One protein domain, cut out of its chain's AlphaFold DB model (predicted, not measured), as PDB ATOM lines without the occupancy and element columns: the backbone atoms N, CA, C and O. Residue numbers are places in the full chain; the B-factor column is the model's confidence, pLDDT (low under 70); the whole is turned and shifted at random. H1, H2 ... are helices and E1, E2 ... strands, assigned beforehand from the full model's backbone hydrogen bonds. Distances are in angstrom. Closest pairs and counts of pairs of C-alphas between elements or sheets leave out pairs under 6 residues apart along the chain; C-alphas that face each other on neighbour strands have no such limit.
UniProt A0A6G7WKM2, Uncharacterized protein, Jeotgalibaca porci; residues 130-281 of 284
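Overview. This is residues 130 to 281 of the 284 residues of an uncharacterized protein of Jeotgalibaca porci (UniProt A0A6G7WKM2). A strongly twisted sheet of six strands curls round one long helix, H3, on one face, and residues 275 to 281 at the end of H3 and after it stick out. The long strands E2, E3 and E4 make the longest axis, with the links between them at its two ends, and the short helices H1 and H2 lie away from H3. The printed part has 152 residues, with three named helices and six named strands in the order E1 H1 H2 E2 E3 E4 E5 E6 H3. The sheet is mixed, in the order E1 E4 E3 E2 E6 E5, and the class is mixed, helices and strands. The whole is compact, with a radius of gyration of the C-alphas of 16.5 A, yet elongated, spanning 59 by 35 by 28 A.

Along the chain. E1, residues 130 to 135, begins with C-alpha 130 at (31.353, -17.116, -23.356). H1 is residues 138 to 144 and H2 residues 147 to 150. E2, residues 152 to 163, is 31.6 A long; E3, residues 173 to 186, 41.1 A; E4, residues 196 to 206, 31.0 A. E5 is residues 226 to 230 and E6 residues 243 to 248. H3, residues 259 to 279, is 30.8 A long and ends with C-alpha 279 at (52.057, -0.184, -27.779).

Arrangement. E2, E3 and E4 form a meander, each strand the antiparallel neighbour of the one before; E2 and E3 are a hairpin, and so are E3 and E4. N 159 and O 177 are 2.8 A apart, and N 180 and O 202 are 2.9 A apart, within hydrogen-bond range. The edge strand E1 is parallel to E4, with N 133 and O 203 at 2.9 A. E6 is parallel to E2, with N 160 and O 246 at 2.8 A. The edge strand E5 forms a hairpin with E6, with N 247 and O 227 at 2.7 A. E1, H1, H2 and E2 make a split strand-helix-strand unit, two strands of one sheet that are not neighbours, joined through helices, with E4 and E3 between them in the sheet; its crossover is right-handed. H3 on one face of the sheet makes two layers, helix and sheet; the closest C-alphas of E1 and H3 are those of Phe 130 and Leu 263, 6.6 A apart. H1 only grazes the sheet, with residues 138 to 142. H2 is on the sheet at a height over the sheet of 7.5 A, only just over E3, with 3 of its 4 C-alphas. In H1 and H3 every O i to N i+4 pair is within hydrogen-bond range; H2 is too short for such a pair.

Size, cuts and confidence. The C-alphas farthest apart are those of Lys 168 and Gln 190, 59.0 A. The printed part has no cut. The links E4 to E5, 19 residues, and E5 to E6, 12 residues, are long. The mean pLDDT of the printed part is 85.3; residues 273 to 281 are under 70.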
ATOM      1  N   PHE A 130      30.491 -16.575 -24.387       95.75
ATOM      2  CA  PHE A 130      31.353 -17.116 -23.356       95.75
ATOM      3  C   PHE A 130      30.751 -18.356 -22.708       95.75
ATOM      4  O   PHE A 130      29.534 -18.554 -22.696       95.75
ATOM      5  N   VAL A 131      31.628 -19.180 -22.149       93.62
ATOM      6  CA  VAL A 131      31.274 -20.333 -21.323       93.62
ATOM      7  C   VAL A 131      31.993 -20.244 -19.984       93.62
ATOM      8  O   VAL A 131      33.102 -19.719 -19.898       93.62
ATOM      9  N   LYS A 132      31.350 -20.752 -18.933       93.75
ATOM     10  CA  LYS A 132      31.971 -20.947 -17.620       93.75
ATOM     11  C   LYS A 132      32.316 -22.419 -17.483       93.75
ATOM     12  O   LYS A 132      31.450 -23.263 -17.711       93.75
ATOM     13  N   VAL A 133      33.562 -22.716 -17.148       92.44
ATOM     14  CA  VAL A 133      34.067 -24.084 -17.037       92.44
ATOM     15  C   VAL A 133      34.840 -24.211 -15.736       92.44
ATOM     16  O   VAL A 133      35.560 -23.297 -15.353       92.44
ATOM     17  N   ILE A 134      34.697 -25.352 -15.074       91.25
ATOM     18  CA  ILE A 134      35.551 -25.740 -13.955       91.25
ATOM     19  C   ILE A 134      36.503 -26.805 -14.490       91.25
ATOM     20  O   ILE A 134      36.052 -27.778 -15.101       91.25
ATOM     21  N   SER A 135      37.805 -26.604 -14.310       88.62
ATOM     22  CA  SER A 135      38.826 -27.585 -14.681       88.62
ATOM     23  C   SER A 135      39.876 -27.673 -13.581       88.62
ATOM     24  O   SER A 135      40.275 -26.639 -13.049       88.62
ATOM     25  N   PRO A 136      40.384 -28.874 -13.265       83.75
ATOM     26  CA  PRO A 136      41.524 -28.996 -12.363       83.75
ATOM     27  C   PRO A 136      42.821 -28.472 -13.000       83.75
ATOM     28  O   PRO A 136      43.739 -28.101 -12.282       83.75
ATOM     29  N   ASP A 137      42.897 -28.436 -14.336       86.38
ATOM     30  CA  ASP A 137      44.134 -28.179 -15.079       86.38
ATOM     31  C   ASP A 137      43.878 -27.266 -16.292       86.38
ATOM     32  O   ASP A 137      42.992 -27.530 -17.120       86.38
ATOM     33  N   LEU A 138      44.653 -26.182 -16.380       88.25
ATOM     34  CA  LEU A 138      44.602 -25.198 -17.463       88.25
ATOM     35  C   LEU A 138      45.129 -25.749 -18.796       88.25
ATOM     36  O   LEU A 138      44.468 -25.615 -19.829       88.25
ATOM     37  N   ASN A 139      46.297 -26.392 -18.775       87.25
ATOM     38  CA  ASN A 139      46.957 -26.947 -19.957       87.25
ATOM     39  C   ASN A 139      46.095 -28.025 -20.618       87.25
ATOM     40  O   ASN A 139      45.906 -28.026 -21.835       87.25
ATOM     41  N   LYS A 140      45.512 -28.915 -19.812       86.12
ATOM     42  CA  LYS A 140      44.602 -29.960 -20.275       86.12
ATOM     43  C   LYS A 140      43.384 -29.367 -20.966       86.12
ATOM     44  O   LYS A 140      42.981 -29.889 -22.000       86.12
ATOM     45  N   TYR A 141      42.806 -28.290 -20.429       89.94
ATOM     46  CA  TYR A 141      41.671 -27.634 -21.075       89.94
ATOM     47  C   TYR A 141      42.068 -27.039 -22.431       89.94
ATOM     48  O   TYR A 141      41.391 -27.303 -23.425       89.94
ATOM     49  N   ILE A 142      43.185 -26.304 -22.494       89.81
ATOM     50  CA  ILE A 142      43.694 -25.717 -23.745       89.81
ATOM     51  C   ILE A 142      43.894 -26.802 -24.815       89.81
ATOM     52  O   ILE A 142      43.472 -26.619 -25.953       89.81
ATOM     53  N   GLN A 143      44.429 -27.969 -24.444       88.38
ATOM     54  CA  GLN A 143      44.631 -29.102 -25.360       88.38
ATOM     55  C   GLN A 143      43.333 -29.728 -25.899       88.38
ATOM     56  O   GLN A 143      43.382 -30.463 -26.884       88.38
ATOM     57  N   THR A 144      42.174 -29.470 -25.281       88.38
ATOM     58  CA  THR A 144      40.875 -29.933 -25.808       88.38
ATOM     59  C   THR A 144      40.277 -29.011 -26.869       88.38
ATOM     60  O   THR A 144      39.322 -29.411 -27.539       88.38
ATOM     61  N   ALA A 145      40.802 -27.791 -27.019       87.62
ATOM     62  CA  ALA A 145      40.300 -26.838 -27.997       87.62
ATOM     63  C   ALA A 145      40.535 -27.342 -29.425       87.62
ATOM     64  O   ALA A 145      41.545 -27.977 -29.731       87.62
ATOM     65  N   ASN A 146      39.592 -27.046 -30.315       87.88
ATOM     66  CA  ASN A 146      39.693 -27.409 -31.722       87.88
ATOM     67  C   ASN A 146      39.797 -26.136 -32.564       87.88
ATOM     68  O   ASN A 146      38.832 -25.383 -32.635       87.88
ATOM     69  N   THR A 147      40.931 -25.905 -33.223       88.56
ATOM     70  CA  THR A 147      41.190 -24.663 -33.977       88.56
ATOM     71  C   THR A 147      40.220 -24.447 -35.141       88.56
ATOM     72  O   THR A 147      39.812 -23.313 -35.397       88.56
ATOM     73  N   ASP A 148      39.738 -25.516 -35.784       84.88
ATOM     74  CA  ASP A 148      38.739 -25.417 -36.857       84.88
ATOM     75  C   ASP A 148      37.373 -24.934 -36.346       84.88
ATOM     76  O   ASP A 148      36.599 -24.339 -37.103       84.88
ATOM     77  N   ILE A 149      37.048 -25.180 -35.075       87.00
ATOM     78  CA  ILE A 149      35.756 -24.833 -34.468       87.00
ATOM     79  C   ILE A 149      35.877 -23.565 -33.619       87.00
ATOM     80  O   ILE A 149      35.163 -22.592 -33.868       87.00
ATOM     81  N   ASP A 150      36.773 -23.592 -32.639       89.19
ATOM     82  CA  ASP A 150      36.964 -22.571 -31.613       89.19
ATOM     83  C   ASP A 150      37.818 -21.392 -32.105       89.19
ATOM     84  O   ASP A 150      37.633 -20.270 -31.635       89.19
ATOM     85  N   GLY A 151      38.699 -21.624 -33.083       92.00
ATOM     86  CA  GLY A 151      39.720 -20.669 -33.511       92.00
ATOM     87  C   GLY A 151      41.028 -20.797 -32.729       92.00
ATOM     88  O   GLY A 151      41.215 -21.724 -31.941       92.00
ATOM     89  N   GLU A 152      41.935 -19.855 -32.963       93.00
ATOM     90  CA  GLU A 152      43.253 -19.824 -32.322       93.00
ATOM     91  C   GLU A 152      43.158 -19.227 -30.918       93.00
ATOM     92  O   GLU A 152      42.412 -18.270 -30.698       93.00
ATOM     93  N   LEU A 153      43.923 -19.755 -29.962       92.81
ATOM     94  CA  LEU A 153      44.045 -19.139 -28.641       92.81
ATOM     95  C   LEU A 153      44.859 -17.843 -28.770       92.81
ATOM     96  O   LEU A 153      46.054 -17.890 -29.037       92.81
ATOM     97  N   VAL A 154      44.219 -16.690 -28.565       90.81
ATOM     98  CA  VAL A 154      44.855 -15.370 -28.746       90.81
ATOM     99  C   VAL A 154      45.185 -14.656 -27.439       90.81
ATOM    100  O   VAL A 154      45.982 -13.723 -27.438       90.81
ATOM    101  N   SER A 155      44.581 -15.055 -26.315       89.88
ATOM    102  CA  SER A 155      44.921 -14.477 -25.011       89.88
ATOM    103  C   SER A 155      44.618 -15.414 -23.849       89.88
ATOM    104  O   SER A 155      43.557 -16.045 -23.825       89.88
ATOM    105  N   VAL A 156      45.485 -15.385 -22.835       92.19
ATOM    106  CA  VAL A 156      45.262 -15.996 -21.521       92.19
ATOM    107  C   VAL A 156      45.415 -14.926 -20.447       92.19
ATOM    108  O   VAL A 156      46.461 -14.288 -20.328       92.19
ATOM    109  N   ILE A 157      44.354 -14.698 -19.676       92.50
ATOM    110  CA  ILE A 157      44.312 -13.644 -18.662       92.50
ATOM    111  C   ILE A 157      43.887 -14.255 -17.334       92.50
ATOM    112  O   ILE A 157      42.815 -14.838 -17.229       92.50
ATOM    113  N   HIS A 158      44.701 -14.098 -16.301       93.62
ATOM    114  CA  HIS A 158      44.315 -14.413 -14.937       93.62
ATOM    115  C   HIS A 158      43.544 -13.226 -14.351       93.62
ATOM    116  O   HIS A 158      44.124 -12.191 -14.041       93.62
ATOM    117  N   LEU A 159      42.229 -13.383 -14.211       94.12
ATOM    118  CA  LEU A 159      41.349 -12.410 -13.581       94.12
ATOM    119  C   LEU A 159      41.227 -12.697 -12.081       94.12
ATOM    120  O   LEU A 159      40.758 -13.762 -11.676       94.12
ATOM    121  N   PHE A 160      41.592 -11.707 -11.275       93.81
ATOM    122  CA  PHE A 160      41.401 -11.683  -9.832       93.81
ATOM    123  C   PHE A 160      40.296 -10.688  -9.467       93.81
ATOM    124  O   PHE A 160      40.209  -9.598 -10.031       93.81
ATOM    125  N   GLN A 161      39.463 -11.016  -8.484       92.75
ATOM    126  CA  GLN A 161      38.517 -10.069  -7.911       92.75
ATOM    127  C   GLN A 161      38.268 -10.351  -6.432       92.75
ATOM    128  O   GLN A 161      37.959 -11.477  -6.049       92.75
ATOM    129  N   TRP A 162      38.293  -9.305  -5.609       92.38
ATOM    130  CA  TRP A 162      37.781  -9.393  -4.247       92.38
ATOM    131  C   TRP A 162      36.255  -9.489  -4.249       92.38
ATOM    132  O   TRP A 162      35.560  -8.700  -4.893       92.38
ATOM    133  N   ARG A 163      35.708 -10.450  -3.509       91.06
ATOM    134  CA  ARG A 163      34.271 -10.697  -3.379       91.06
ATOM    135  C   ARG A 163      33.806 -10.469  -1.956       91.06
ATOM    136  O   ARG A 163      34.553 -10.672  -1.004       91.06
ATOM    137  N   LYS A 164      32.540 -10.061  -1.844       89.94
ATOM    138  CA  LYS A 164      31.874  -9.886  -0.559       89.94
ATOM    139  C   LYS A 164      31.781 -11.237   0.145       89.94
ATOM    140  O   LYS A 164      31.164 -12.167  -0.372       89.94
ATOM    141  N   ASN A 165      32.359 -11.303   1.329       87.19
ATOM    142  CA  ASN A 165      32.270 -12.423   2.236       87.19
ATOM    143  C   ASN A 165      30.878 -12.471   2.863       87.19
ATOM    144  O   ASN A 165      30.370 -11.470   3.380       87.19
ATOM    145  N   SER A 166      30.253 -13.645   2.802       83.56
ATOM    146  CA  SER A 166      28.905 -13.867   3.322       83.56
ATOM    147  C   SER A 166      28.797 -13.693   4.836       83.56
ATOM    148  O   SER A 166      27.702 -13.435   5.323       83.56
ATOM    149  N   GLU A 167      29.899 -13.840   5.573       86.62
ATOM    150  CA  GLU A 167      29.915 -13.796   7.040       86.62
ATOM    151  C   GLU A 167      30.255 -12.407   7.594       86.62
ATOM    152  O   GLU A 167      29.690 -12.002   8.606       86.62
ATOM    153  N   LYS A 168      31.167 -11.674   6.941       85.81
ATOM    154  CA  LYS A 168      31.716 -10.403   7.455       85.81
ATOM    155  C   LYS A 168      31.212  -9.151   6.745       85.81
ATOM    156  O   LYS A 168      31.525  -8.048   7.163       85.81
ATOM    157  N   GLU A 169      30.482  -9.310   5.645       82.56
ATOM    158  CA  GLU A 169      30.094  -8.226   4.731       82.56
ATOM    159  C   GLU A 169      31.247  -7.425   4.092       82.56
ATOM    160  O   GLU A 169      31.000  -6.458   3.369       82.56
ATOM    161  N   GLU A 170      32.491  -7.858   4.280       86.12
ATOM    162  CA  GLU A 170      33.696  -7.248   3.720       86.12
ATOM    163  C   GLU A 170      34.084  -7.888   2.380       86.12
ATOM    164  O   GLU A 170      33.771  -9.046   2.113       86.12
ATOM    165  N   TYR A 171      34.774  -7.139   1.516       86.94
ATOM    166  CA  TYR A 171      35.309  -7.651   0.249       86.94
ATOM    167  C   TYR A 171      36.709  -8.246   0.456       86.94
ATOM    168  O   TYR A 171      37.701  -7.679   0.001       86.94
ATOM    169  N   ASP A 172      36.780  -9.365   1.179       88.06
ATOM    170  CA  ASP A 172      38.024 -10.065   1.538       88.06
ATOM    171  C   ASP A 172      38.104 -11.501   0.982       88.06
ATOM    172  O   ASP A 172      39.090 -12.198   1.209       88.06
ATOM    173  N   GLN A 173      37.099 -11.951   0.222       91.25
ATOM    174  CA  GLN A 173      37.096 -13.289  -0.364       91.25
ATOM    175  C   GLN A 173      37.733 -13.271  -1.765       91.25
ATOM    176  O   GLN A 173      37.195 -12.605  -2.654       91.25
ATOM    177  N   PRO A 174      38.840 -13.993  -2.014       92.12
ATOM    178  CA  PRO A 174      39.455 -14.028  -3.335       92.12
ATOM    179  C   PRO A 174      38.573 -14.784  -4.336       92.12
ATOM    180  O   PRO A 174      37.976 -15.820  -4.031       92.12
ATOM    181  N   TYR A 175      38.491 -14.262  -5.557       92.81
ATOM    182  CA  TYR A 175      37.896 -14.943  -6.698       92.81
ATOM    183  C   TYR A 175      38.860 -14.905  -7.873       92.81
ATOM    184  O   TYR A 175      39.148 -13.835  -8.405       92.81
ATOM    185  N   ASN A 176      39.322 -16.086  -8.268       93.94
ATOM    186  CA  ASN A 176      40.315 -16.287  -9.310       93.94
ATOM    187  C   ASN A 176      39.698 -17.065 -10.468       93.94
ATOM    188  O   ASN A 176      39.129 -18.139 -10.259       93.94
ATOM    189  N   VAL A 177      39.823 -16.537 -11.685       94.50
ATOM    190  CA  VAL A 177      39.456 -17.235 -12.924       94.50
ATOM    191  C   VAL A 177      40.474 -16.958 -14.011       94.50
ATOM    192  O   VAL A 177      41.060 -15.882 -14.066       94.50
ATOM    193  N   VAL A 178      40.655 -17.907 -14.920       94.31
ATOM    194  CA  VAL A 178      41.413 -17.688 -16.149       94.31
ATOM    195  C   VAL A 178      40.443 -17.421 -17.285       94.31
ATOM    196  O   VAL A 178      39.591 -18.247 -17.595       94.31
ATOM    197  N   LEU A 179      40.573 -16.262 -17.912       94.88
ATOM    198  CA  LEU A 179      39.903 -15.916 -19.148       94.88
ATOM    199  C   LEU A 179      40.766 -16.363 -20.333       94.88
ATOM    200  O   LEU A 179      41.842 -15.816 -20.576       94.88
ATOM    201  N   LEU A 180      40.266 -17.339 -21.085       93.88
ATOM    202  CA  LEU A 180      40.817 -17.728 -22.383       93.88
ATOM    203  C   LEU A 180      40.006 -17.063 -23.488       93.88
ATOM    204  O   LEU A 180      38.776 -17.143 -23.472       93.88
ATOM    205  N   THR A 181      40.683 -16.464 -24.465       94.50
ATOM    206  CA  THR A 181      40.041 -15.963 -25.685       94.50
ATOM    207  C   THR A 181      40.512 -16.791 -26.864       94.50
ATOM    208  O   THR A 181      41.690 -16.748 -27.218       94.50
ATOM    209  N   PHE A 182      39.585 -17.504 -27.496       94.00
ATOM    210  CA  PHE A 182      39.806 -18.122 -28.797       94.00
ATOM    211  C   PHE A 182      39.208 -17.223 -29.876       94.00
ATOM    212  O   PHE A 182      38.063 -16.794 -29.739       94.00
ATOM    213  N   GLU A 183      39.965 -16.916 -30.926       94.19
ATOM    214  CA  GLU A 183      39.523 -16.086 -32.044       94.19
ATOM    215  C   GLU A 183      39.546 -16.881 -33.347       94.19
ATOM    216  O   GLU A 183      40.585 -17.343 -33.820       94.19
ATOM    217  N   LYS A 184      38.377 -16.983 -33.980       94.19
ATOM    218  CA  LYS A 184      38.234 -17.492 -35.337       94.19
ATOM    219  C   LYS A 184      38.110 -16.327 -36.307       94.19
ATOM    220  O   LYS A 184      37.133 -15.572 -36.266       94.19
ATOM    221  N   THR A 185      39.081 -16.223 -37.207       94.00
ATOM    222  CA  THR A 185      39.091 -15.241 -38.293       94.00
ATOM    223  C   THR A 185      38.561 -15.875 -39.573       94.00
ATOM    224  O   THR A 185      39.022 -16.925 -40.009       94.00
ATOM    225  N   ILE A 186      37.562 -15.238 -40.172       92.56
ATOM    226  CA  ILE A 186      36.878 -15.702 -41.375       92.56
ATOM    227  C   ILE A 186      37.053 -14.637 -42.452       92.56
ATOM    228  O   ILE A 186      36.802 -13.457 -42.205       92.56
ATOM    229  N   HIS A 187      37.433 -15.077 -43.651       90.62
ATOM    230  CA  HIS A 187      37.620 -14.237 -44.833       90.62
ATOM    231  C   HIS A 187      36.549 -14.582 -45.881       90.62
ATOM    232  O   HIS A 187      36.750 -15.493 -46.692       90.62
ATOM    233  N   PRO A 188      35.380 -13.913 -45.870       86.94
ATOM    234  CA  PRO A 188      34.313 -14.187 -46.820       86.94
ATOM    235  C   PRO A 188      34.760 -13.894 -48.254       86.94
ATOM    236  O   PRO A 188      35.094 -12.759 -48.600       86.94
ATOM    237  N   LYS A 189      34.679 -14.909 -49.117       81.62
ATOM    238  CA  LYS A 189      35.054 -14.819 -50.540       81.62
ATOM    239  C   LYS A 189      34.261 -13.761 -51.314       81.62
ATOM    240  O   LYS A 189      34.715 -13.309 -52.358       81.62
ATOM    241  N   GLN A 190      33.062 -13.408 -50.847       74.81
ATOM    242  CA  GLN A 190      32.156 -12.472 -51.522       74.81
ATOM    243  C   GLN A 190      32.420 -10.992 -51.184       74.81
ATOM    244  O   GLN A 190      31.682 -10.135 -51.662       74.81
ATOM    245  N   THR A 191      33.430 -10.678 -50.367       76.25
ATOM    246  CA  THR A 191      33.687  -9.308 -49.885       76.25
ATOM    247  C   THR A 191      35.011  -8.755 -50.397       76.25
ATOM    248  O   THR A 191      35.948  -9.509 -50.655       76.25
ATOM    249  N   ASN A 192      35.112  -7.426 -50.490       74.62
ATOM    250  CA  ASN A 192      36.365  -6.723 -50.782       74.62
ATOM    251  C   ASN A 192      37.286  -6.697 -49.545       74.62
ATOM    252  O   ASN A 192      37.661  -5.631 -49.065       74.62
ATOM    253  N   GLY A 193      37.626  -7.874 -49.014       77.00
ATOM    254  CA  GLY A 193      38.530  -8.013 -47.873       77.00
ATOM    255  C   GLY A 193      37.899  -7.733 -46.508       77.00
ATOM    256  O   GLY A 193      38.636  -7.460 -45.564       77.00
ATOM    257  N   GLU A 194      36.569  -7.805 -46.371       83.81
ATOM    258  CA  GLU A 194      35.967  -7.769 -45.035       83.81
ATOM    259  C   GLU A 194      36.386  -9.011 -44.247       83.81
ATOM    260  O   GLU A 194      36.533 -10.106 -44.790       83.81
ATOM    261  N   ILE A 195      36.578  -8.840 -42.944       90.38
ATOM    262  CA  ILE A 195      36.979  -9.916 -42.044       90.38
ATOM    263  C   ILE A 195      35.900 -10.078 -40.984       90.38
ATOM    264  O   ILE A 195      35.444  -9.114 -40.366       90.38
ATOM    265  N   ILE A 196      35.493 -11.322 -40.749       91.50
ATOM    266  CA  ILE A 196      34.608 -11.663 -39.642       91.50
ATOM    267  C   ILE A 196      35.435 -12.346 -38.572       91.50
ATOM    268  O   ILE A 196      35.921 -13.453 -38.770       91.50
ATOM    269  N   LYS A 197      35.543 -11.696 -37.418       92.44
ATOM    270  CA  LYS A 197      36.092 -12.303 -36.211       92.44
ATOM    271  C   LYS A 197      34.953 -12.813 -35.337       92.44
ATOM    272  O   LYS A 197      33.958 -12.107 -35.151       92.44
ATOM    273  N   LYS A 198      35.090 -14.041 -34.844       94.06
ATOM    274  CA  LYS A 198      34.242 -14.629 -33.802       94.06
ATOM    275  C   LYS A 198      35.132 -15.022 -32.641       94.06
ATOM    276  O   LYS A 198      36.127 -15.707 -32.857       94.06
ATOM    277  N   LYS A 199      34.758 -14.618 -31.434       95.19
ATOM    278  CA  LYS A 199      35.502 -14.926 -30.219       95.19
ATOM    279  C   LYS A 199      34.704 -15.855 -29.312       95.19
ATOM    280  O   LYS A 199      33.543 -15.587 -29.002       95.19
ATOM    281  N   LYS A 200      35.335 -16.941 -28.879       95.81
ATOM    282  CA  LYS A 200      34.857 -17.783 -27.783       95.81
ATOM    283  C   LYS A 200      35.666 -17.421 -26.549       95.81
ATOM    284  O   LYS A 200      36.876 -17.629 -26.513       95.81
ATOM    285  N   TYR A 201      34.980 -16.921 -25.534       95.94
ATOM    286  CA  TYR A 201      35.581 -16.664 -24.236       95.94
ATOM    287  C   TYR A 201      35.325 -17.839 -23.292       95.94
ATOM    288  O   TYR A 201      34.220 -18.382 -23.230       95.94
ATOM    289  N   VAL A 202      36.332 -18.238 -22.530       95.38
ATOM    290  CA  VAL A 202      36.194 -19.262 -21.493       95.38
ATOM    291  C   VAL A 202      36.596 -18.642 -20.175       95.38
ATOM    292  O   VAL A 202      37.753 -18.283 -20.002       95.38
ATOM    293  N   LEU A 203      35.645 -18.527 -19.252       94.88
ATOM    294  CA  LEU A 203      35.927 -18.258 -17.848       94.88
ATOM    295  C   LEU A 203      36.186 -19.595 -17.156       94.88
ATOM    296  O   LEU A 203      35.246 -20.339 -16.859       94.88
ATOM    297  N   LEU A 204      37.459 -19.906 -16.954       93.88
ATOM    298  CA  LEU A 204      37.932 -21.142 -16.359       93.88
ATOM    299  C   LEU A 204      38.204 -20.944 -14.864       93.88
ATOM    300  O   LEU A 204      39.121 -20.223 -14.479       93.88
ATOM    301  N   GLU A 205      37.418 -21.596 -14.017       91.81
ATOM    302  CA  GLU A 205      37.706 -21.730 -12.588       91.81
ATOM    303  C   GLU A 205      38.686 -22.898 -12.404       91.81
ATOM    304  O   GLU A 205      38.345 -24.048 -12.697       91.81
ATOM    305  N   ILE A 206      39.913 -22.587 -11.968       84.50
ATOM    306  CA  ILE A 206      40.963 -23.578 -11.700       84.50
ATOM    307  C   ILE A 206      40.952 -23.920 -10.214       84.50
ATOM    308  O   ILE A 206      41.123 -23.041  -9.366       84.50
ATOM    309  N   GLU A 207      40.768 -25.198  -9.895       74.94
ATOM    310  CA  GLU A 207      40.544 -25.632  -8.511       74.94
ATOM    311  C   GLU A 207      41.811 -25.660  -7.645       74.94
ATOM    312  O   GLU A 207      41.700 -25.499  -6.431       74.94
ATOM    313  N   GLU A 208      42.998 -25.830  -8.233       74.69
ATOM    314  CA  GLU A 208      44.220 -26.093  -7.456       74.69
ATOM    315  C   GLU A 208      45.268 -24.971  -7.543       74.69
ATOM    316  O   GLU A 208      45.852 -24.595  -6.530       74.69
ATOM    317  N   GLU A 209      45.508 -24.394  -8.722       80.19
ATOM    318  CA  GLU A 209      46.724 -23.593  -8.955       80.19
ATOM    319  C   GLU A 209      46.620 -22.128  -8.520       80.19
ATOM    320  O   GLU A 209      47.616 -21.534  -8.111       80.19
ATOM    321  N   ILE A 210      45.430 -21.537  -8.645       87.12
ATOM    322  CA  ILE A 210      45.185 -20.111  -8.371       87.12
ATOM    323  C   ILE A 210      44.027 -19.885  -7.406       87.12
ATOM    324  O   ILE A 210      43.718 -18.745  -7.091       87.12
ATOM    325  N   LYS A 211      43.374 -20.944  -6.921       84.75
ATOM    326  CA  LYS A 211      42.172 -20.824  -6.090       84.75
ATOM    327  C   LYS A 211      42.395 -19.934  -4.864       84.75
ATOM    328  O   LYS A 211      41.607 -19.024  -4.621       84.75
ATOM    329  N   GLU A 212      43.503 -20.163  -4.166       85.81
ATOM    330  CA  GLU A 212      43.903 -19.429  -2.959       85.81
ATOM    331  C   GLU A 212      44.808 -18.219  -3.262       85.81
ATOM    332  O   GLU A 212      45.315 -17.571  -2.345       85.81
ATOM    333  N   PHE A 213      45.046 -17.904  -4.542       90.56
ATOM    334  CA  PHE A 213      45.838 -16.733  -4.901       90.56
ATOM    335  C   PHE A 213      45.136 -15.463  -4.416       90.56
ATOM    336  O   PHE A 213      43.927 -15.282  -4.580       90.56
ATOM    337  N   SER A 214      45.915 -14.561  -3.833       90.62
ATOM    338  CA  SER A 214      45.464 -13.234  -3.450       90.62
ATOM    339  C   SER A 214      46.560 -12.222  -3.720       90.62
ATOM    340  O   SER A 214      47.751 -12.505  -3.585       90.62
ATOM    341  N   ILE A 215      46.140 -11.027  -4.112       87.81
ATOM    342  CA  ILE A 215      47.036  -9.880  -4.200       87.81
ATOM    343  C   ILE A 215      47.157  -9.220  -2.821       87.81
ATOM    344  O   ILE A 215      46.254  -9.310  -1.992       87.81
ATOM    345  N   SER A 216      48.254  -8.507  -2.578       83.19
ATOM    346  CA  SER A 216      48.472  -7.787  -1.314       83.19
ATOM    347  C   SER A 216      47.580  -6.549  -1.149       83.19
ATOM    348  O   SER A 216      47.378  -6.074  -0.032       83.19
ATOM    349  N   LEU A 217      47.052  -6.011  -2.251       81.31
ATOM    350  CA  LEU A 217      46.219  -4.813  -2.262       81.31
ATOM    351  C   LEU A 217      44.765  -5.156  -1.910       81.31
ATOM    352  O   LEU A 217      44.133  -5.959  -2.593       81.31
ATOM    353  N   SER A 218      44.210  -4.525  -0.875       78.69
ATOM    354  CA  SER A 218      42.801  -4.713  -0.505       78.69
ATOM    355  C   SER A 218      41.849  -4.072  -1.521       78.69
ATOM    356  O   SER A 218      42.203  -3.108  -2.201       78.69
ATOM    357  N   ALA A 219      40.606  -4.560  -1.573       73.94
ATOM    358  CA  ALA A 219      39.577  -4.063  -2.491       73.94
ATOM    359  C   ALA A 219      39.341  -2.545  -2.408       73.94
ATOM    360  O   ALA A 219      39.046  -1.907  -3.412       73.94
ATOM    361  N   GLN A 220      39.470  -1.965  -1.211       72.25
ATOM    362  CA  GLN A 220      39.230  -0.537  -0.958       72.25
ATOM    363  C   GLN A 220      40.371   0.359  -1.454       72.25
ATOM    364  O   GLN A 220      40.183   1.562  -1.603       72.25
ATOM    365  N   ASN A 221      41.545  -0.222  -1.702       76.50
ATOM    366  CA  ASN A 221      42.746   0.509  -2.088       76.50
ATOM    367  C   ASN A 221      42.983   0.499  -3.607       76.50
ATOM    368  O   ASN A 221      44.034   0.947  -4.063       76.50
ATOM    369  N   PHE A 222      42.033  -0.009  -4.396       76.50
ATOM    370  CA  PHE A 222      42.100   0.058  -5.853       76.50
ATOM    371  C   PHE A 222      41.845   1.505  -6.282       76.50
ATOM    372  O   PHE A 222      40.754   2.033  -6.087       76.50
ATOM    373  N   GLN A 223      42.872   2.160  -6.827       71.69
ATOM    374  CA  GLN A 223      42.759   3.528  -7.351       71.69
ATOM    375  C   GLN A 223      42.098   3.565  -8.735       71.69
ATOM    376  O   GLN A 223      41.513   4.578  -9.110       71.69
ATOM    377  N   GLU A 224      42.182   2.455  -9.464       81.31
ATOM    378  CA  GLU A 224      41.625   2.256 -10.797       81.31
ATOM    379  C   GLU A 224      40.743   1.004 -10.814       81.31
ATOM    380  O   GLU A 224      40.855   0.124  -9.956       81.31
ATOM    381  N   ASP A 225      39.872   0.904 -11.816       85.38
ATOM    382  CA  ASP A 225      38.973  -0.243 -11.964       85.38
ATOM    383  C   ASP A 225      39.692  -1.539 -12.371       85.38
ATOM    384  O   ASP A 225      39.158  -2.639 -12.194       85.38
ATOM    385  N   ILE A 226      40.905  -1.410 -12.907       86.69
ATOM    386  CA  ILE A 226      41.745  -2.487 -13.426       86.69
ATOM    387  C   ILE A 226      43.146  -2.304 -12.840       86.69
ATOM    388  O   ILE A 226      43.724  -1.228 -12.934       86.69
ATOM    389  N   TYR A 227      43.710  -3.361 -12.262       86.44
ATOM    390  CA  TYR A 227      45.061  -3.363 -11.706       86.44
ATOM    391  C   TYR A 227      45.864  -4.549 -12.243       86.44
ATOM    392  O   TYR A 227      45.397  -5.684 -12.213       86.44
ATOM    393  N   TRP A 228      47.081  -4.311 -12.720       87.56
ATOM    394  CA  TRP A 228      47.927  -5.349 -13.314       87.56
ATOM    395  C   TRP A 228      48.800  -6.042 -12.272       87.56
ATOM    396  O   TRP A 228      49.345  -5.397 -11.378       87.56
ATOM    397  N   PHE A 229      48.970  -7.357 -12.401       88.94
ATOM    398  CA  PHE A 229      49.858  -8.132 -11.537       88.94
ATOM    399  C   PHE A 229      50.558  -9.264 -12.298       88.94
ATOM    400  O   PHE A 229      50.096  -9.717 -13.346       88.94
ATOM    401  N   GLU A 230      51.673  -9.743 -11.748       89.12
ATOM    402  CA  GLU A 230      52.375 -10.918 -12.266       89.12
ATOM    403  C   GLU A 230      51.619 -12.187 -11.873       89.12
ATOM    404  O   GLU A 230      51.485 -12.521 -10.693       89.12
ATOM    405  N   SER A 231      51.076 -12.887 -12.868       90.50
ATOM    406  CA  SER A 231      50.292 -14.089 -12.617       90.50
ATOM    407  C   SER A 231      51.186 -15.238 -12.129       90.50
ATOM    408  O   SER A 231      52.200 -15.517 -12.761       90.50
ATOM    409  N   PRO A 232      50.782 -16.016 -11.105       89.50
ATOM    410  CA  PRO A 232      51.477 -17.253 -10.723       89.50
ATOM    411  C   PRO A 232      51.399 -18.360 -11.794       89.50
ATOM    412  O   PRO A 232      51.957 -19.443 -11.612       89.50
ATOM    413  N   LEU A 233      50.652 -18.126 -12.877       88.25
ATOM    414  CA  LEU A 233      50.581 -19.001 -14.047       88.25
ATOM    415  C   LEU A 233      51.625 -18.650 -15.116       88.25
ATOM    416  O   LEU A 233      51.781 -19.407 -16.073       88.25
ATOM    417  N   GLU A 234      52.329 -17.528 -14.969       84.81
ATOM    418  CA  GLU A 234      53.386 -17.128 -15.893       84.81
ATOM    419  C   GLU A 234      54.488 -18.202 -15.934       84.81
ATOM    420  O   GLU A 234      54.907 -18.732 -14.902       84.81
ATOM    421  N   GLY A 235      54.907 -18.593 -17.141       80.25
ATOM    422  CA  GLY A 235      55.887 -19.666 -17.351       80.25
ATOM    423  C   GLY A 235      55.384 -21.101 -17.113       80.25
ATOM    424  O   GLY A 235      56.162 -22.039 -17.285       80.25
ATOM    425  N   LYS A 236      54.107 -21.310 -16.745       82.62
ATOM    426  CA  LYS A 236      53.491 -22.657 -16.650       82.62
ATOM    427  C   LYS A 236      52.867 -23.150 -17.958       82.62
ATOM    428  O   LYS A 236      52.521 -24.329 -18.077       82.62
ATOM    429  N   LEU A 237      52.687 -22.246 -18.914       81.00
ATOM    430  CA  LEU A 237      52.214 -22.542 -20.261       81.00
ATOM    431  C   LEU A 237      53.401 -22.616 -21.233       81.00
ATOM    432  O   LEU A 237      54.493 -22.145 -20.900       81.00
ATOM    433  N   PRO A 238      53.215 -23.216 -22.424       79.56
ATOM    434  CA  PRO A 238      54.159 -23.089 -23.531       79.56
ATOM    435  C   PRO A 238      54.654 -21.646 -23.720       79.56
ATOM    436  O   PRO A 238      53.902 -20.696 -23.516       79.56
ATOM    437  N   ALA A 239      55.928 -21.485 -24.089       73.38
ATOM    438  CA  ALA A 239      56.625 -20.191 -24.084       73.38
ATOM    439  C   ALA A 239      56.027 -19.132 -25.035       73.38
ATOM    440  O   ALA A 239      56.326 -17.949 -24.911       73.38
ATOM    441  N   ASP A 240      55.204 -19.554 -25.988       76.62
ATOM    442  CA  ASP A 240      54.451 -18.718 -26.918       76.62
ATOM    443  C   ASP A 240      53.139 -18.168 -26.328       76.62
ATOM    444  O   ASP A 240      52.515 -17.293 -26.930       76.62
ATOM    445  N   ILE A 241      52.732 -18.629 -25.141       79.88
ATOM    446  CA  ILE A 241      51.498 -18.220 -24.468       79.88
ATOM    447  C   ILE A 241      51.829 -17.375 -23.231       79.88
ATOM    448  O   ILE A 241      52.131 -17.892 -22.157       79.88
ATOM    449  N   LEU A 242      51.710 -16.055 -23.379       81.50
ATOM    450  CA  LEU A 242      51.869 -15.086 -22.290       81.50
ATOM    451  C   LEU A 242      50.622 -15.047 -21.391       81.50
ATOM    452  O   LEU A 242      49.503 -14.933 -21.906       81.50
ATOM    453  N   VAL A 243      50.801 -15.055 -20.061       87.81
ATOM    454  CA  VAL A 243      49.691 -14.948 -19.103       87.81
ATOM    455  C   VAL A 243      49.690 -13.590 -18.411       87.81
ATOM    456  O   VAL A 243      50.517 -13.269 -17.566       87.81
ATOM    457  N   LYS A 244      48.663 -12.791 -18.688       87.88
ATOM    458  CA  LYS A 244      48.512 -11.473 -18.060       87.88
ATOM    459  C   LYS A 244      47.658 -11.559 -16.793       87.88
ATOM    460  O   LYS A 244      46.563 -12.109 -16.842       87.88
ATOM    461  N   GLY A 245      48.123 -11.018 -15.666       91.19
ATOM    462  CA  GLY A 245      47.335 -10.915 -14.432       91.19
ATOM    463  C   GLY A 245      46.600  -9.579 -14.336       91.19
ATOM    464  O   GLY A 245      47.217  -8.521 -14.463       91.19
ATOM    465  N   ILE A 246      45.287  -9.625 -14.115       91.38
ATOM    466  CA  ILE A 246      44.426  -8.449 -13.962       91.38
ATOM    467  C   ILE A 246      43.510  -8.620 -12.757       91.38
ATOM    468  O   ILE A 246      42.693  -9.534 -12.695       91.38
ATOM    469  N   ALA A 247      43.618  -7.710 -11.803       91.38
ATOM    470  CA  ALA A 247      42.692  -7.557 -10.704       91.38
ATOM    471  C   ALA A 247      41.610  -6.534 -11.072       91.38
ATOM    472  O   ALA A 247      41.910  -5.439 -11.544       91.38
ATOM    473  N   LEU A 248      40.350  -6.897 -10.854       91.56
ATOM    474  CA  LEU A 248      39.184  -6.064 -11.138       91.56
ATOM    475  C   LEU A 248      38.621  -5.472  -9.849       91.56
ATOM    476  O   LEU A 248      38.453  -6.188  -8.854       91.56
ATOM    477  N   SER A 249      38.278  -4.183  -9.879       89.44
ATOM    478  CA  SER A 249      37.550  -3.532  -8.788       89.44
ATOM    479  C   SER A 249      36.160  -4.148  -8.601       89.44
ATOM    480  O   SER A 249      35.682  -4.975  -9.387       89.44
ATOM    481  N   THR A 250      35.472  -3.746  -7.537       86.56
ATOM    482  CA  THR A 250      34.113  -4.217  -7.227       86.56
ATOM    483  C   THR A 250      33.042  -3.655  -8.166       86.56
ATOM    484  O   THR A 250      31.893  -4.091  -8.087       86.56
ATOM    485  N   VAL A 251      33.405  -2.730  -9.065       87.06
ATOM    486  CA  VAL A 251      32.525  -2.187 -10.114       87.06
ATOM    487  C   VAL A 251      32.152  -3.263 -11.136       87.06
ATOM    488  O   VAL A 251      31.040  -3.258 -11.665       87.06
ATOM    489  N   TYR A 252      33.049  -4.223 -11.379       89.56
ATOM    490  CA  TYR A 252      32.778  -5.359 -12.252       89.56
ATOM    491  C   TYR A 252      32.109  -6.509 -11.499       89.56
ATOM    492  O   TYR A 252      32.344  -6.727 -10.312       89.56
ATOM    493  N   ASN A 253      31.316  -7.327 -12.187       90.81
ATOM    494  CA  ASN A 253      30.763  -8.544 -11.593       90.81
ATOM    495  C   ASN A 253      30.823  -9.746 -12.543       90.81
ATOM    496  O   ASN A 253      29.857 -10.079 -13.217       90.81
ATOM    497  N   LEU A 254      31.919 -10.509 -12.511       88.88
ATOM    498  CA  LEU A 254      32.054 -11.721 -13.347       88.88
ATOM    499  C   LEU A 254      31.065 -12.864 -12.988       88.88
ATOM    500  O   LEU A 254      30.888 -13.829 -13.740       88.88
ATOM    501  N   LYS A 255      30.391 -12.768 -11.834       90.06
ATOM    502  CA  LYS A 255      29.360 -13.706 -11.362       90.06
ATOM    503  C   LYS A 255      27.950 -13.150 -11.564       90.06
ATOM    504  O   LYS A 255      27.006 -13.703 -11.001       90.06
ATOM    505  N   ASP A 256      27.799 -12.088 -12.355       91.25
ATOM    506  CA  ASP A 256      26.482 -11.542 -12.639       91.25
ATOM    507  C   ASP A 256      25.571 -12.591 -13.294       91.25
ATOM    508  O   ASP A 256      26.022 -13.509 -13.990       91.25
ATOM    509  N   LYS A 257      24.274 -12.465 -13.017       89.88
ATOM    510  CA  LYS A 257      23.236 -13.298 -13.626       89.88
ATOM    511  C   LYS A 257      22.899 -12.808 -15.032       89.88
ATOM    512  O   LYS A 257      22.360 -13.590 -15.815       89.88
ATOM    513  N   ASP A 258      23.201 -11.552 -15.353       92.50
ATOM    514  CA  ASP A 258      23.135 -11.042 -16.712       92.50
ATOM    515  C   ASP A 258      24.400 -11.422 -17.493       92.50
ATOM    516  O   ASP A 258      25.463 -10.813 -17.381       92.50
ATOM    517  N   TYR A 259      24.267 -12.454 -18.324       89.50
ATOM    518  CA  TYR A 259      25.349 -12.944 -19.173       89.50
ATOM    519  C   TYR A 259      25.805 -11.896 -20.196       89.50
ATOM    520  O   TYR A 259      26.962 -11.927 -20.597       89.50
ATOM    521  N   ARG A 260      24.942 -10.961 -20.618       91.25
ATOM    522  CA  ARG A 260      25.355  -9.912 -21.566       91.25
ATOM    523  C   ARG A 260      26.323  -8.947 -20.910       91.25
ATOM    524  O   ARG A 260      27.397  -8.740 -21.443       91.25
ATOM    525  N   TYR A 261      26.002  -8.486 -19.704       93.69
ATOM    526  CA  TYR A 261      26.906  -7.652 -18.915       93.69
ATOM    527  C   TYR A 261      28.283  -8.310 -18.713       93.69
ATOM    528  O   TYR A 261      29.319  -7.663 -18.873       93.69
ATOM    529  N   VAL A 262      28.310  -9.611 -18.394       93.25
ATOM    530  CA  VAL A 262      29.573 -10.352 -18.233       93.25
ATOM    531  C   VAL A 262      30.339 -10.438 -19.553       93.25
ATOM    532  O   VAL A 262      31.549 -10.228 -19.556       93.25
ATOM    533  N   LEU A 263      29.652 -10.726 -20.662       93.69
ATOM    534  CA  LEU A 263      30.265 -10.762 -21.987       93.69
ATOM    535  C   LEU A 263      30.854  -9.395 -22.353       93.69
ATOM    536  O   LEU A 263      32.038  -9.334 -22.648       93.69
ATOM    537  N   ASP A 264      30.081  -8.315 -22.236       93.44
ATOM    538  CA  ASP A 264      30.520  -6.948 -22.547       93.44
ATOM    539  C   ASP A 264      31.755  -6.551 -21.715       93.44
ATOM    540  O   ASP A 264      32.704  -5.947 -22.224       93.44
ATOM    541  N   THR A 265      31.782  -6.947 -20.436       91.75
ATOM    542  CA  THR A 265      32.941  -6.747 -19.551       91.75
ATOM    543  C   THR A 265      34.174  -7.481 -20.083       91.75
ATOM    544  O   THR A 265      35.246  -6.894 -20.197       91.75
ATOM    545  N   ILE A 266      34.032  -8.763 -20.430       93.12
ATOM    546  CA  ILE A 266      35.128  -9.589 -20.957       93.12
ATOM    547  C   ILE A 266      35.630  -9.060 -22.301       93.12
ATOM    548  O   ILE A 266      36.837  -9.014 -22.514       93.12
ATOM    549  N   GLU A 267      34.730  -8.648 -23.194       92.19
ATOM    550  CA  GLU A 267      35.092  -8.076 -24.493       92.19
ATOM    551  C   GLU A 267      35.930  -6.809 -24.314       92.19
ATOM    552  O   GLU A 267      37.019  -6.710 -24.881       92.19
ATOM    553  N   THR A 268      35.478  -5.907 -23.440       88.44
ATOM    554  CA  THR A 268      36.194  -4.667 -23.107       88.44
ATOM    555  C   THR A 268      37.591  -4.953 -22.548       88.44
ATOM    556  O   THR A 268      38.570  -4.318 -22.953       88.44
ATOM    557  N   LEU A 269      37.706  -5.931 -21.641       84.31
ATOM    558  CA  LEU A 269      38.991  -6.342 -21.076       84.31
ATOM    559  C   LEU A 269      39.906  -6.910 -22.165       84.31
ATOM    560  O   LEU A 269      41.021  -6.423 -22.336       84.31
ATOM    561  N   SER A 270      39.436  -7.890 -22.937       82.00
ATOM    562  CA  SER A 270      40.235  -8.536 -23.981       82.00
ATOM    563  C   SER A 270      40.726  -7.550 -25.049       82.00
ATOM    564  O   SER A 270      41.857  -7.681 -25.509       82.00
ATOM    565  N   GLU A 271      39.930  -6.549 -25.430       80.06
ATOM    566  CA  GLU A 271      40.340  -5.513 -26.392       80.06
ATOM    567  C   GLU A 271      41.388  -4.552 -25.820       80.06
ATOM    568  O   GLU A 271      42.410  -4.299 -26.461       80.06
ATOM    569  N   SER A 272      41.188  -4.085 -24.584       71.31
ATOM    570  CA  SER A 272      42.133  -3.187 -23.902       71.31
ATOM    571  C   SER A 272      43.523  -3.821 -23.765       71.31
ATOM    572  O   SER A 272      44.550  -3.158 -23.882       71.31
ATOM    573  N   ILE A 273      43.563  -5.137 -23.562       66.44
ATOM    574  CA  ILE A 273      44.788  -5.912 -23.353       66.44
ATOM    575  C   ILE A 273      45.580  -6.126 -24.650       66.44
ATOM    576  O   ILE A 273      46.814  -6.185 -24.596       66.44
ATOM    577  N   ILE A 274      44.889  -6.261 -25.788       59.22
ATOM    578  CA  ILE A 274      45.507  -6.420 -27.113       59.22
ATOM    579  C   ILE A 274      46.181  -5.111 -27.535       59.22
ATOM    580  O   ILE A 274      47.339  -5.139 -27.954       59.22
ATOM    581  N   HIS A 275      45.516  -3.969 -27.343       52.16
ATOM    582  CA  HIS A 275      46.083  -2.662 -27.688       52.16
ATOM    583  C   HIS A 275      47.329  -2.315 -26.869       52.16
ATOM    584  O   HIS A 275      48.297  -1.794 -27.414       52.16
ATOM    585  N   ILE A 276      47.371  -2.701 -25.591       49.66
ATOM    586  CA  ILE A 276      48.572  -2.505 -24.772       49.66
ATOM    587  C   ILE A 276      49.742  -3.354 -25.295       49.66
ATOM    588  O   ILE A 276      50.856  -2.859 -25.349       49.66
ATOM    589  N   SER A 277      49.533  -4.600 -25.753       44.41
ATOM    590  CA  SER A 277      50.637  -5.384 -26.351       44.41
ATOM    591  C   SER A 277      51.179  -4.820 -27.667       44.41
ATOM    592  O   SER A 277      52.330  -5.103 -27.986       44.41
ATOM    593  N   GLU A 278      50.393  -4.045 -28.417       38.78
ATOM    594  CA  GLU A 278      50.873  -3.362 -29.627       38.78
ATOM    595  C   GLU A 278      51.704  -2.115 -29.278       38.78
ATOM    596  O   GLU A 278      52.745  -1.886 -29.894       38.78
ATOM    597  N   ASP A 279      51.318  -1.367 -28.238       32.56
ATOM    598  CA  ASP A 279      52.057  -0.184 -27.779       32.56
ATOM    599  C   ASP A 279      53.325  -0.527 -26.971       32.56
ATOM    600  O   ASP A 279      54.309   0.213 -27.023       32.56
ATOM    601  N   THR A 280      53.381  -1.679 -26.290       33.19
ATOM    602  CA  THR A 280      54.576  -2.109 -25.530       33.19
ATOM    603  C   THR A 280      55.710  -2.653 -26.418       33.19
ATOM    604  O   THR A 280      56.803  -2.919 -25.924       33.19
ATOM    605  N   VAL A 281      55.531  -2.751 -27.746       31.97
ATOM    606  CA  VAL A 281      56.665  -2.948 -28.682       31.97
ATOM    607  C   VAL A 281      57.490  -1.654 -28.849       31.97
ATOM    608  O   VAL A 281      58.570  -1.663 -29.441       31.97
TER     609      VAL A 281